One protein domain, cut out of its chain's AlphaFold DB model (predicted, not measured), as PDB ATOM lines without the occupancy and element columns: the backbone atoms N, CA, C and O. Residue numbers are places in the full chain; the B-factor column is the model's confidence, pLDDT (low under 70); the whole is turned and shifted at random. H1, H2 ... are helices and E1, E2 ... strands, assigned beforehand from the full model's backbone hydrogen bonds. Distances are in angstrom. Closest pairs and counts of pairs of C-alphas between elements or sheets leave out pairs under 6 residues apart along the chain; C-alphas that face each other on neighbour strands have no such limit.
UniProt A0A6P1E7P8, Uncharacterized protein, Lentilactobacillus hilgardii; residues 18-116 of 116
ATOM      1  N   ARG A  18      30.074  42.977   1.558       83.00
ATOM      2  CA  ARG A  18      29.551  41.889   2.391       83.00
ATOM      3  C   ARG A  18      29.384  40.642   1.535       83.00
ATOM      4  O   ARG A  18      28.608  40.651   0.586       83.00
ATOM      5  N   GLN A  19      30.118  39.599   1.888       89.56
ATOM      6  CA  GLN A  19      29.859  38.250   1.415       89.56
ATOM      7  C   GLN A  19      29.123  37.489   2.500       89.56
ATOM      8  O   GLN A  19      29.440  37.629   3.684       89.56
ATOM      9  N   HIS A  20      28.171  36.674   2.080       91.56
ATOM     10  CA  HIS A  20      27.474  35.750   2.946       91.56
ATOM     11  C   HIS A  20      27.739  34.335   2.455       91.56
ATOM     12  O   HIS A  20      27.715  34.062   1.258       91.56
ATOM     13  N   LYS A  21      28.103  33.456   3.386       93.94
ATOM     14  CA  LYS A  21      28.373  32.054   3.101       93.94
ATOM     15  C   LYS A  21      27.517  31.222   4.023       93.94
ATOM     16  O   LYS A  21      27.594  31.402   5.236       93.94
ATOM     17  N   PHE A  22      26.770  30.309   3.435       94.12
ATOM     18  CA  PHE A  22      25.938  29.365   4.157       94.12
ATOM     19  C   PHE A  22      26.003  28.007   3.475       94.12
ATOM     20  O   PHE A  22      26.509  27.870   2.352       94.12
ATOM     21  N   THR A  23      25.536  26.993   4.184       95.88
ATOM     22  CA  THR A  23      25.332  25.668   3.625       95.88
ATOM     23  C   THR A  23      23.884  25.262   3.807       95.88
ATOM     24  O   THR A  23      23.245  25.623   4.793       95.88
ATOM     25  N   PHE A  24      23.362  24.518   2.840       95.56
ATOM     26  CA  PHE A  24      22.061  23.875   2.952       95.56
ATOM     27  C   PHE A  24      22.151  22.451   2.413       95.56
ATOM     28  O   PHE A  24      23.075  22.104   1.667       95.56
ATOM     29  N   LYS A  25      21.207  21.609   2.822       94.62
ATOM     30  CA  LYS A  25      21.122  20.228   2.358       94.62
ATOM     31  C   LYS A  25      20.236  20.146   1.130       94.62
ATOM     32  O   LYS A  25      19.165  20.744   1.090       94.62
ATOM     33  N   SER A  26      20.678  19.385   0.143       95.44
ATOM     34  CA  SER A  26      19.935  19.176  -1.085       95.44
ATOM     35  C   SER A  26      20.026  17.724  -1.516       95.44
ATOM     36  O   SER A  26      21.110  17.143  -1.577       95.44
ATOM     37  N   ALA A  27      18.875  17.141  -1.815       95.94
ATOM     38  CA  ALA A  27      18.741  15.781  -2.301       95.94
ATOM     39  C   ALA A  27      18.054  15.797  -3.675       95.94
ATOM     40  O   ALA A  27      17.134  16.596  -3.878       95.94
ATOM     41  N   PRO A  28      18.476  14.940  -4.622       95.50
ATOM     42  CA  PRO A  28      17.790  14.788  -5.898       95.50
ATOM     43  C   PRO A  28      16.347  14.307  -5.720       95.50
ATOM     44  O   PRO A  28      16.020  13.589  -4.772       95.50
ATOM     45  N   LEU A  29      15.493  14.654  -6.674       93.75
ATOM     46  CA  LEU A  29      14.133  14.147  -6.786       93.75
ATOM     47  C   LEU A  29      14.110  12.931  -7.717       93.75
ATOM     48  O   LEU A  29      14.674  12.943  -8.814       93.75
ATOM     49  N   LYS A  30      13.439  11.867  -7.282       92.00
ATOM     50  CA  LYS A  30      13.176  10.682  -8.101       92.00
ATOM     51  C   LYS A  30      12.090  10.991  -9.143       92.00
ATOM     52  O   LYS A  30      11.306  11.922  -8.960       92.00
ATOM     53  N   PRO A  31      11.974  10.191 -10.222       88.69
ATOM     54  CA  PRO A  31      10.943  10.392 -11.247       88.69
ATOM     55  C   PRO A  31       9.499  10.330 -10.720       88.69
ATOM     56  O   PRO A  31       8.587  10.819 -11.379       88.69
ATOM     57  N   ASP A  32       9.286   9.716  -9.555       89.31
ATOM     58  CA  ASP A  32       7.996   9.643  -8.863       89.31
ATOM     59  C   ASP A  32       7.713  10.860  -7.957       89.31
ATOM     60  O   ASP A  32       6.658  10.922  -7.328       89.31
ATOM     61  N   GLY A  33       8.633  11.829  -7.897       84.56
ATOM     62  CA  GLY A  33       8.549  13.026  -7.060       84.56
ATOM     63  C   GLY A  33       8.987  12.817  -5.607       84.56
ATOM     64  O   GLY A  33       8.931  13.762  -4.821       84.56
ATOM     65  N   SER A  34       9.422  11.610  -5.228       91.38
ATOM     66  CA  SER A  34       9.980  11.357  -3.897       91.38
ATOM     67  C   SER A  34      11.428  11.847  -3.784       91.38
ATOM     68  O   SER A  34      12.148  11.963  -4.777       91.38
ATOM     69  N   VAL A  35      11.863  12.160  -2.563       93.31
ATOM     70  CA  VAL A  35      13.218  12.656  -2.291       93.31
ATOM     71  C   VAL A  35      14.192  11.483  -2.185       93.31
ATOM     72  O   VAL A  35      13.928  10.501  -1.491       93.31
ATOM     73  N   ASP A  36      15.331  11.580  -2.867       93.25
ATOM     74  CA  ASP A  36      16.399  10.591  -2.792       93.25
ATOM     75  C   ASP A  36      17.401  10.909  -1.675       93.25
ATOM     76  O   ASP A  36      18.497  11.416  -1.913       93.25
ATOM     77  N   GLU A  37      17.009  10.613  -0.435       92.31
ATOM     78  CA  GLU A  37      17.810  10.899   0.766       92.31
ATOM     79  C   GLU A  37      19.194  10.226   0.755       92.31
ATOM     80  O   GLU A  37      20.144  10.768   1.317       92.31
ATOM     81  N   GLU A  38      19.350   9.082   0.076       90.50
ATOM     82  CA  GLU A  38      20.642   8.384  -0.039       90.50
ATOM     83  C   GLU A  38      21.702   9.218  -0.774       90.50
ATOM     84  O   GLU A  38      22.900   9.052  -0.540       90.50
ATOM     85  N   ASN A  39      21.261  10.130  -1.644       91.62
ATOM     86  CA  ASN A  39      22.115  11.013  -2.430       91.62
ATOM     87  C   ASN A  39      22.073  12.470  -1.940       91.62
ATOM     88  O   ASN A  39      22.495  13.369  -2.675       91.62
ATOM     89  N   GLU A  40      21.598  12.715  -0.712       94.94
ATOM     90  CA  GLU A  40      21.640  14.033  -0.078       94.94
ATOM     91  C   GLU A  40      23.083  14.554   0.017       94.94
ATOM     92  O   GLU A  40      24.012  13.853   0.430       94.94
ATOM     93  N   LYS A  41      23.275  15.819  -0.359       94.00
ATOM     94  CA  LYS A  41      24.557  16.519  -0.301       94.00
ATOM     95  C   LYS A  41      24.401  17.866   0.378       94.00
ATOM     96  O   LYS A  41      23.392  18.549   0.236       94.00
ATOM     97  N   GLU A  42      25.452  18.269   1.076       95.56
ATOM     98  CA  GLU A  42      25.576  19.627   1.588       95.56
ATOM     99  C   GLU A  42      26.160  20.536   0.501       95.56
ATOM    100  O   GLU A  42      27.206  20.244  -0.086       95.56
ATOM    101  N   ILE A  43      25.473  21.641   0.224       95.81
ATOM    102  CA  ILE A  43      25.855  22.618  -0.793       95.81
ATOM    103  C   ILE A  43      26.322  23.877  -0.100       95.81
ATOM    104  O   ILE A  43      25.578  24.482   0.664       95.81
ATOM    105  N   SER A  44      27.551  24.295  -0.400       95.81
ATOM    106  CA  SER A  44      28.079  25.573   0.064       95.81
ATOM    107  C   SER A  44      27.766  26.676  -0.932       95.81
ATOM    108  O   SER A  44      28.195  26.624  -2.088       95.81
ATOM    109  N   VAL A  45      27.055  27.688  -0.449       95.56
ATOM    110  CA  VAL A  45      26.682  28.881  -1.198       95.56
ATOM    111  C   VAL A  45      27.537  30.053  -0.750       95.56
ATOM    112  O   VAL A  45      27.856  30.217   0.427       95.56
ATOM    113  N   THR A  46      27.945  30.873  -1.710       94.31
ATOM    114  CA  THR A  46      28.547  32.179  -1.478       94.31
ATOM    115  C   THR A  46      27.749  33.221  -2.234       94.31
ATOM    116  O   THR A  46      27.651  33.172  -3.462       94.31
ATOM    117  N   GLU A  47      27.248  34.193  -1.489       93.88
ATOM    118  CA  GLU A  47      26.544  35.355  -1.993       93.88
ATOM    119  C   GLU A  47      27.372  36.616  -1.778       93.88
ATOM    120  O   GLU A  47      28.149  36.733  -0.825       93.88
ATOM    121  N   GLN A  48      27.197  37.580  -2.668       92.50
ATOM    122  CA  GLN A  48      27.787  38.903  -2.595       92.50
ATOM    123  C   GLN A  48      26.665  39.927  -2.520       92.50
ATOM    124  O   GLN A  48      25.717  39.909  -3.299       92.50
ATOM    125  N   PHE A  49      26.776  40.859  -1.580       91.69
ATOM    126  CA  PHE A  49      25.771  41.898  -1.447       91.69
ATOM    127  C   PHE A  49      25.830  42.822  -2.673       91.69
ATOM    128  O   PHE A  49      26.882  43.427  -2.916       91.69
ATOM    129  N   PRO A  50      24.718  43.006  -3.409       88.50
ATOM    130  CA  PRO A  50      24.694  43.783  -4.653       88.50
ATOM    131  C   PRO A  50      24.723  45.302  -4.393       88.50
ATOM    132  O   PRO A  50      24.776  46.131  -5.300       88.50
ATOM    133  N   GLY A  51      24.692  45.705  -3.121       88.81
ATOM    134  CA  GLY A  51      24.571  47.090  -2.699       88.81
ATOM    135  C   GLY A  51      23.120  47.478  -2.429       88.81
ATOM    136  O   GLY A  51      22.173  46.965  -3.018       88.81
ATOM    137  N   ARG A  52      22.942  48.449  -1.528       87.75
ATOM    138  CA  ARG A  52      21.631  48.771  -0.945       87.75
ATOM    139  C   ARG A  52      20.571  49.158  -1.975       87.75
ATOM    140  O   ARG A  52      19.425  48.757  -1.841       87.75
ATOM    141  N   ARG A  53      20.938  49.945  -2.992       88.44
ATOM    142  CA  ARG A  53      19.992  50.383  -4.032       88.44
ATOM    143  C   ARG A  53      19.453  49.197  -4.832       88.44
ATOM    144  O   ARG A  53      18.262  49.164  -5.107       88.44
ATOM    145  N   GLN A  54      20.325  48.259  -5.189       89.38
ATOM    146  CA  GLN A  54      19.953  47.088  -5.972       89.38
ATOM    147  C   GLN A  54      19.191  46.071  -5.122       89.38
ATOM    148  O   GLN A  54      18.161  45.587  -5.565       89.38
ATOM    149  N   ALA A  55      19.616  45.836  -3.876       90.50
ATOM    150  CA  ALA A  55      18.880  44.987  -2.937       90.50
ATOM    151  C   ALA A  55      17.441  45.487  -2.713       90.50
ATOM    152  O   ALA A  55      16.498  44.710  -2.802       90.50
ATOM    153  N   VAL A  56      17.255  46.796  -2.493       90.38
ATOM    154  CA  VAL A  56      15.915  47.394  -2.353       90.38
ATOM    155  C   VAL A  56      15.103  47.248  -3.637       90.38
ATOM    156  O   VAL A  56      13.947  46.858  -3.550       90.38
ATOM    157  N   ALA A  57      15.696  47.511  -4.806       91.19
ATOM    158  CA  ALA A  57      15.003  47.348  -6.083       91.19
ATOM    159  C   ALA A  57      14.523  45.903  -6.284       91.19
ATOM    160  O   ALA A  57      13.353  45.693  -6.561       91.19
ATOM    161  N   ILE A  58      15.383  44.913  -6.028       92.00
ATOM    162  CA  ILE A  58      15.025  43.491  -6.124       92.00
ATOM    163  C   ILE A  58      13.874  43.152  -5.177       92.00
ATOM    164  O   ILE A  58      12.903  42.520  -5.587       92.00
ATOM    165  N   LEU A  59      13.951  43.589  -3.918       91.88
ATOM    166  CA  LEU A  59      12.896  43.332  -2.938       91.88
ATOM    167  C   LEU A  59      11.573  44.014  -3.321       91.88
ATOM    168  O   LEU A  59      10.521  43.406  -3.147       91.88
ATOM    169  N   ASP A  60      11.612  45.244  -3.836       90.62
ATOM    170  CA  ASP A  60      10.419  45.990  -4.246       90.62
ATOM    171  C   ASP A  60       9.798  45.435  -5.534       90.62
ATOM    172  O   ASP A  60       8.585  45.231  -5.572       90.62
ATOM    173  N   ASP A  61      10.601  45.094  -6.542       91.06
ATOM    174  CA  ASP A  61      10.136  44.488  -7.800       91.06
ATOM    175  C   ASP A  61       9.559  43.079  -7.571       91.06
ATOM    176  O   ASP A  61       8.657  42.621  -8.281       91.06
ATOM    177  N   SER A  62      10.036  42.398  -6.529       92.25
ATOM    178  CA  SER A  62       9.517  41.093  -6.117       92.25
ATOM    179  C   SER A  62       8.226  41.189  -5.302       92.25
ATOM    180  O   SER A  62       7.548  40.175  -5.117       92.25
ATOM    181  N   ARG A  63       7.844  42.368  -4.793       90.94
ATOM    182  CA  ARG A  63       6.610  42.528  -4.012       90.94
ATOM    183  C   ARG A  63       5.389  42.525  -4.925       90.94
ATOM    184  O   ARG A  63       5.240  43.338  -5.831       90.94
ATOM    185  N   GLY A  64       4.456  41.621  -4.640       81.94
ATOM    186  CA  GLY A  64       3.138  41.632  -5.265       81.94
ATOM    187  C   GLY A  64       2.250  42.769  -4.748       81.94
ATOM    188  O   GLY A  64       2.585  43.483  -3.805       81.94
ATOM    189  N   SER A  65       1.037  42.868  -5.300       78.25
ATOM    190  CA  SER A  65       0.018  43.858  -4.904       78.25
ATOM    191  C   SER A  65      -0.372  43.827  -3.418       78.25
ATOM    192  O   SER A  65      -0.867  44.822  -2.898       78.25
ATOM    193  N   ALA A  66      -0.137  42.708  -2.727       81.69
ATOM    194  CA  ALA A  66      -0.368  42.547  -1.292       81.69
ATOM    195  C   ALA A  66       0.837  42.954  -0.413       81.69
ATOM    196  O   ALA A  66       0.798  42.761   0.797       81.69
ATOM    197  N   GLY A  67       1.929  43.460  -1.000       80.69
ATOM    198  CA  GLY A  67       3.163  43.813  -0.282       80.69
ATOM    199  C   GLY A  67       4.022  42.615   0.144       80.69
ATOM    200  O   GLY A  67       5.033  42.795   0.820       80.69
ATOM    201  N   VAL A  68       3.641  41.400  -0.259       86.75
ATOM    202  CA  VAL A  68       4.373  40.156   0.013       86.75
ATOM    203  C   VAL A  68       5.353  39.879  -1.127       86.75
ATOM    204  O   VAL A  68       4.988  40.021  -2.297       86.75
ATOM    205  N   ILE A  69       6.579  39.481  -0.783       89.12
ATOM    206  CA  ILE A  69       7.598  39.051  -1.749       89.12
ATOM    207  C   ILE A  69       7.116  37.763  -2.417       89.12
ATOM    208  O   ILE A  69       6.822  36.777  -1.743       89.12
ATOM    209  N   ARG A  70       7.005  37.784  -3.744       91.44
ATOM    210  CA  ARG A  70       6.751  36.593  -4.552       91.44
ATOM    211  C   ARG A  70       8.075  35.880  -4.767       91.44
ATOM    212  O   ARG A  70       8.963  36.428  -5.416       91.44
ATOM    213  N   GLU A  71       8.170  34.670  -4.235       91.81
ATOM    214  CA  GLU A  71       9.375  33.839  -4.282       91.81
ATOM    215  C   GLU A  71       9.921  33.678  -5.707       91.81
ATOM    216  O   GLU A  71      11.106  33.902  -5.922       91.81
ATOM    217  N   SER A  72       9.056  33.427  -6.698       91.62
ATOM    218  CA  SER A  72       9.466  33.288  -8.104       91.62
ATOM    219  C   SER A  72      10.201  34.521  -8.638       91.62
ATOM    220  O   SER A  72      11.310  34.411  -9.143       91.62
ATOM    221  N   ASN A  73       9.617  35.711  -8.461       92.88
ATOM    222  CA  ASN A  73      10.187  36.963  -8.967       92.88
ATOM    223  C   ASN A  73      11.509  37.300  -8.268       92.88
ATOM    224  O   ASN A  73      12.427  37.842  -8.879       92.88
ATOM    225  N   PHE A  74      11.588  36.985  -6.976       94.62
ATOM    226  CA  PHE A  74      12.790  37.195  -6.188       94.62
ATOM    227  C   PHE A  74      13.926  36.282  -6.643       94.62
ATOM    228  O   PHE A  74      15.034  36.754  -6.892       94.62
ATOM    229  N   LEU A  75      13.647  34.987  -6.786       94.25
ATOM    230  CA  LEU A  75      14.635  34.006  -7.220       94.25
ATOM    231  C   LEU A  75      15.079  34.242  -8.666       94.25
ATOM    232  O   LEU A  75      16.270  34.127  -8.940       94.25
ATOM    233  N   ASP A  76      14.182  34.678  -9.557       94.38
ATOM    234  CA  ASP A  76      14.547  35.122 -10.910       94.38
ATOM    235  C   ASP A  76      15.618  36.222 -10.868       94.38
ATOM    236  O   ASP A  76      16.621  36.153 -11.580       94.38
ATOM    237  N   ALA A  77      15.445  37.219  -9.995       93.00
ATOM    238  CA  ALA A  77      16.408  38.304  -9.838       93.00
ATOM    239  C   ALA A  77      17.727  37.848  -9.191       93.00
ATOM    240  O   ALA A  77      18.786  38.362  -9.542       93.00
ATOM    241  N   VAL A  78      17.687  36.896  -8.254       92.81
ATOM    242  CA  VAL A  78      18.889  36.336  -7.608       92.81
ATOM    243  C   VAL A  78      19.694  35.467  -8.578       92.81
ATOM    244  O   VAL A  78      20.921  35.571  -8.615       92.81
ATOM    245  N   PHE A  79      19.022  34.632  -9.373       93.12
ATOM    246  CA  PHE A  79      19.656  33.762 -10.366       93.12
ATOM    247  C   PHE A  79      20.119  34.515 -11.615       93.12
ATOM    248  O   PHE A  79      20.990  34.022 -12.340       93.12
ATOM    249  N   ASP A  80      19.596  35.718 -11.867       90.12
ATOM    250  CA  ASP A  80      20.144  36.590 -12.895       90.12
ATOM    251  C   ASP A  80      21.605  36.931 -12.572       90.12
ATOM    252  O   ASP A  80      21.929  37.598 -11.588       90.12
ATOM    253  N   LYS A  81      22.510  36.516 -13.464       81.81
ATOM    254  CA  LYS A  81      23.952  36.767 -13.361       81.81
ATOM    255  C   LYS A  81      24.287  38.255 -13.282       81.81
ATOM    256  O   LYS A  81      25.334  38.608 -12.742       81.81
ATOM    257  N   THR A  82      23.432  39.139 -13.799       82.38
ATOM    258  CA  THR A  82      23.646  40.591 -13.718       82.38
ATOM    259  C   THR A  82      23.458  41.144 -12.303       82.38
ATOM    260  O   THR A  82      24.019  42.194 -11.975       82.38
ATOM    261  N   SER A  83      22.743  40.420 -11.433       80.44
ATOM    262  CA  SER A  83      22.561  40.794 -10.030       80.44
ATOM    263  C   SER A  83      23.859  40.692  -9.224       80.44
ATOM    264  O   SER A  83      24.026  41.419  -8.247       80.44
ATOM    265  N   ASN A  84      24.797  39.837  -9.658       83.75
ATOM    266  CA  ASN A  84      26.019  39.475  -8.934       83.75
ATOM    267  C   ASN A  84      25.760  39.045  -7.476       83.75
ATOM    268  O   ASN A  84      26.650  39.187  -6.641       83.75
ATOM    269  N   ILE A  85      24.556  38.544  -7.167       90.69
ATOM    270  CA  ILE A  85      24.213  38.072  -5.824       90.69
ATOM    271  C   ILE A  85      24.822  36.697  -5.608       90.69
ATOM    272  O   ILE A  85      25.690  36.539  -4.759       90.69
ATOM    273  N   LEU A  86      24.420  35.709  -6.405       91.81
ATOM    274  CA  LEU A  86      24.946  34.356  -6.307       91.81
ATOM    275  C   LEU A  86      26.323  34.263  -6.987       91.81
ATOM    276  O   LEU A  86      26.438  34.331  -8.211       91.81
ATOM    277  N   ILE A  87      27.381  34.080  -6.194       91.69
ATOM    278  CA  ILE A  87      28.758  33.944  -6.694       91.69
ATOM    279  C   ILE A  87      29.124  32.475  -6.914       91.69
ATOM    280  O   ILE A  87      29.793  32.137  -7.893       91.69
ATOM    281  N   SER A  88      28.707  31.601  -5.998       91.38
ATOM    282  CA  SER A  88      28.999  30.168  -6.050       91.38
ATOM    283  C   SER A  88      27.943  29.366  -5.284       91.38
ATOM    284  O   SER A  88      27.511  29.841  -4.239       91.38
ATOM    285  N   PRO A  89      27.579  28.151  -5.729       91.00
ATOM    286  CA  PRO A  89      27.918  27.562  -7.019       91.00
ATOM    287  C   PRO A  89      27.063  28.176  -8.137       91.00
ATOM    288  O   PRO A  89      25.865  28.379  -7.973       91.00
ATOM    289  N   GLN A  90      27.655  28.420  -9.310       86.81
ATOM    290  CA  GLN A  90      26.930  28.979 -10.469       86.81
ATOM    291  C   GLN A  90      25.926  28.002 -11.104       86.81
ATOM    292  O   GLN A  90      25.235  28.360 -12.053       86.81
ATOM    293  N   THR A  91      25.882  26.762 -10.613       88.88
ATOM    294  CA  THR A  91      24.926  25.736 -11.030       88.88
ATOM    295  C   THR A  91      23.590  25.840 -10.303       88.88
ATOM    296  O   THR A  91      22.676  25.126 -10.691       88.88
ATOM    297  N   LEU A  92      23.460  26.668  -9.257       92.12
ATOM    298  CA  LEU A  92      22.167  26.888  -8.609       92.12
ATOM    299  C   LEU A  92      21.323  27.838  -9.461       92.12
ATOM    300  O   LEU A  92      21.645  29.014  -9.614       92.12
ATOM    301  N   ASN A  93      20.259  27.291 -10.036       93.94
ATOM    302  CA  ASN A  93      19.248  27.977 -10.829       93.94
ATOM    303  C   ASN A  93      17.929  27.183 -10.750       93.94
ATOM    304  O   ASN A  93      17.852  26.175 -10.048       93.94
ATOM    305  N   TRP A  94      16.909  27.604 -11.499       93.94
ATOM    306  CA  TRP A  94      15.642  26.869 -11.578       93.94
ATOM    307  C   TRP A  94      15.812  25.407 -12.005       93.94
ATOM    308  O   TRP A  94      15.294  24.537 -11.320       93.94
ATOM    309  N   ASP A  95      16.619  25.113 -13.031       94.38
ATOM    310  CA  ASP A  95      16.830  23.730 -13.498       94.38
ATOM    311  C   ASP A  95      17.381  22.809 -12.393       94.38
ATOM    312  O   ASP A  95      17.047  21.623 -12.307       94.38
ATOM    313  N   TYR A  96      18.241  23.358 -11.532       94.56
ATOM    314  CA  TYR A  96      18.751  22.645 -10.370       94.56
ATOM    315  C   TYR A  96      17.626  22.324  -9.385       94.56
ATOM    316  O   TYR A  96      17.433  21.162  -9.032       94.56
ATOM    317  N   PHE A  97      16.863  23.337  -8.976       94.44
ATOM    318  CA  PHE A  97      15.815  23.198  -7.965       94.44
ATOM    319  C   PHE A  97      14.540  22.504  -8.472       94.44
ATOM    320  O   PHE A  97      13.782  21.974  -7.666       94.44
ATOM    321  N   ASP A  98      14.347  22.397  -9.786       93.19
ATOM    322  CA  ASP A  98      13.309  21.549 -10.388       93.19
ATOM    323  C   ASP A  98      13.587  20.055 -10.167       93.19
ATOM    324  O   ASP A  98      12.682  19.222 -10.221       93.19
ATOM    325  N   THR A  99      14.849  19.701  -9.916       94.44
ATOM    326  CA  THR A  99      15.302  18.316  -9.737       94.44
ATOM    327  C   THR A  99      15.897  18.046  -8.361       94.44
ATOM    328  O   THR A  99      16.278  16.910  -8.089       94.44
ATOM    329  N   HIS A 100      15.977  19.053  -7.491       95.81
ATOM    330  CA  HIS A 100      16.623  18.957  -6.187       95.81
ATOM    331  C   HIS A 100      15.876  19.750  -5.113       95.81
ATOM    332  O   HIS A 100      15.298  20.803  -5.366       95.81
ATOM    333  N   THR A 101      15.940  19.272  -3.872       95.12
ATOM    334  CA  THR A 101      15.384  19.978  -2.711       95.12
ATOM    335  C   THR A 101      16.264  21.153  -2.259       95.12
ATOM    336  O   THR A 101      17.379  21.353  -2.745       95.12
ATOM    337  N   GLY A 102      15.772  21.945  -1.299       94.12
ATOM    338  CA  GLY A 102      16.548  23.010  -0.647       94.12
ATOM    339  C   GLY A 102      16.294  24.427  -1.171       94.12
ATOM    340  O   GLY A 102      16.891  25.370  -0.659       94.12
ATOM    341  N   LEU A 103      15.376  24.605  -2.133       95.25
ATOM    342  CA  LEU A 103      14.991  25.931  -2.642       95.25
ATOM    343  C   LEU A 103      14.484  26.860  -1.530       95.25
ATOM    344  O   LEU A 103      14.861  28.026  -1.488       95.25
ATOM    345  N   GLY A 104      13.666  26.336  -0.612       93.88
ATOM    346  CA  GLY A 104      13.104  27.122   0.489       93.88
ATOM    347  C   GLY A 104      14.163  27.620   1.474       93.88
ATOM    348  O   GLY A 104      14.129  28.784   1.868       93.88
ATOM    349  N   ASP A 105      15.132  26.771   1.827       94.38
ATOM    350  CA  ASP A 105      16.240  27.151   2.712       94.38
ATOM    351  C   ASP A 105      17.132  28.199   2.040       94.38
ATOM    352  O   ASP A 105      17.463  29.212   2.656       94.38
ATOM    353  N   PHE A 106      17.448  27.999   0.754       95.44
ATOM    354  CA  PHE A 106      18.154  28.987  -0.059       95.44
ATOM    355  C   PHE A 106      17.406  30.328  -0.064       95.44
ATOM    356  O   PHE A 106      17.977  31.353   0.295       95.44
ATOM    357  N   TYR A 107      16.110  30.319  -0.383       95.12
ATOM    358  CA  TYR A 107      15.272  31.515  -0.424       95.12
ATOM    359  C   TYR A 107      15.267  32.283   0.905       95.12
ATOM    360  O   TYR A 107      15.484  33.497   0.913       95.12
ATOM    361  N   ILE A 108      15.024  31.598   2.028       94.31
ATOM    362  CA  ILE A 108      14.959  32.228   3.355       94.31
ATOM    363  C   ILE A 108      16.286  32.915   3.685       94.31
ATOM    364  O   ILE A 108      16.290  34.071   4.125       94.31
ATOM    365  N   GLU A 109      17.399  32.225   3.443       94.25
ATOM    366  CA  GLU A 109      18.723  32.734   3.778       94.25
ATOM    367  C   GLU A 109      19.101  33.936   2.896       94.25
ATOM    368  O   GLU A 109      19.502  34.982   3.417       94.25
ATOM    369  N   THR A 110      18.853  33.866   1.582       93.62
ATOM    370  CA  THR A 110      19.113  34.982   0.657       93.62
ATOM    371  C   THR A 110      18.248  36.207   0.975       93.62
ATOM    372  O   THR A 110      18.732  37.343   0.960       93.62
ATOM    373  N   VAL A 111      16.959  36.021   1.295       93.50
ATOM    374  CA  VAL A 111      16.079  37.137   1.694       93.50
ATOM    375  C   VAL A 111      16.600  37.799   2.967       93.50
ATOM    376  O   VAL A 111      16.688  39.029   3.023       93.50
ATOM    377  N   SER A 112      16.971  37.001   3.971       91.88
ATOM    378  CA  SER A 112      17.562  37.494   5.218       91.88
ATOM    379  C   SER A 112      18.845  38.284   4.952       91.88
ATOM    380  O   SER A 112      19.027  39.384   5.481       91.88
ATOM    381  N   PHE A 113      19.713  37.783   4.071       92.06
ATOM    382  CA  PHE A 113      20.949  38.461   3.699       92.06
ATOM    383  C   PHE A 113      20.707  39.826   3.041       92.06
ATOM    384  O   PHE A 113      21.378  40.798   3.387       92.06
ATOM    385  N   LEU A 114      19.735  39.939   2.131       90.19
ATOM    386  CA  LEU A 114      19.454  41.204   1.442       90.19
ATOM    387  C   LEU A 114      18.742  42.245   2.321       90.19
ATOM    388  O   LEU A 114      18.768  43.436   1.993       90.19
ATOM    389  N   GLN A 115      18.112  41.824   3.421       88.06
ATOM    390  CA  GLN A 115      17.422  42.708   4.367       88.06
ATOM    391  C   GLN A 115      18.333  43.267   5.484       88.06
ATOM    392  O   GLN A 115      17.962  44.273   6.099       88.06
ATOM    393  N   ASN A 116      19.507  42.664   5.723       74.38
ATOM    394  CA  ASN A 116      20.442  42.968   6.829       74.38
ATOM    395  C   ASN A 116      21.669  43.826   6.430       74.38
ATOM    396  O   ASN A 116      22.166  44.627   7.266       74.38
TER     397      ASN A 116
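What this domain is: This is residues 18 to 116 of the 116 residues of an uncharacterized protein of Lentilactobacillus hilgardii (UniProt A0A6P1E7P8). What shape do these coordinates make? A long two-stranded hairpin, E1 and E2, has the short strand E3 beside part of E2, and the helix H4 packs on one face of this small sheet, running along the strands. The loop of residues 27 to 40 makes one end of the longest axis, and H1 lies at the other end, folding back into H2, which is near H4. What are the counts and the size? The printed part has 99 residues, with named elements in the order E1, E2, H1, H2, E3, H3, H4; the class is mixed, and the sheet, in the order E1, E2, E3, is antiparallel. It is compact, with a radius of gyration of the C-alphas of 14.0 A and spans of 42 by 30 by 21 A.

Where its parts are: Where are the strands? E1 is residues 19 to 26, 21.6 A long, with C-alpha 19 at (29.859, 38.250, 1.415). E2 is residues 41 to 48, 22.7 A, and E3 is residues 86 to 88. Where are the helices? H1 is residues 52 to 61, 14.1 A, and H2 is residues 71 to 79, 11.9 A. H3 is residues 94 to 97, and H4 is residues 103 to 115, 18.3 A, with C-alpha 115 at (17.422, 42.708, 4.367).

How they stand to each other: How do the strands pair? E1 and E2 are an antiparallel hairpin at 157 degrees, with N 20 and O 47 2.9 A apart, within hydrogen-bond range. E2 and E3 are antiparallel at 129 degrees, with N 46 and O 88 2.8 A apart, also within range. What is on the sheet? H4 is on one face, in two layers, a helix over a sheet, at a height over the sheet of 9.1 A. It lies over E1 and E2, at 24 degrees to E2 on the local plane, and its closest C-alphas to E1 are those of Phe 24 and Asp 105, 6.7 A. How do the other helices stand? H1 and H2 are a helical hairpin and touch, closest at the C-alphas of Ile 58 and Ala 77, 6.5 A, at a steep tilt of 38 degrees, only just past shallow, opposite ways. H2 is close to H4 but not clearly touching, Leu 75 to Tyr 107, 7.3 A between C-alphas, about perpendicular at 75 degrees. H3 is close to H4 but not clearly touching, with the C-alphas of Phe 97 and Leu 103 6.0 A apart. Are the helix backbones complete? In H1, H2 and H4 every O i to N i+4 pair is within hydrogen-bond range, and H3 is too short for such a pair.

The domain as a whole: How large is it? The two C-alphas farthest apart are those of Asp 32 and Arg 53, 42.7 A. Is there a cut or a long link? The printed part has no cut, and the link from E1 to E2, 14 residues, is long. Where is confidence low? No printed residue is under 70, and the mean pLDDT of the printed part is 91.3.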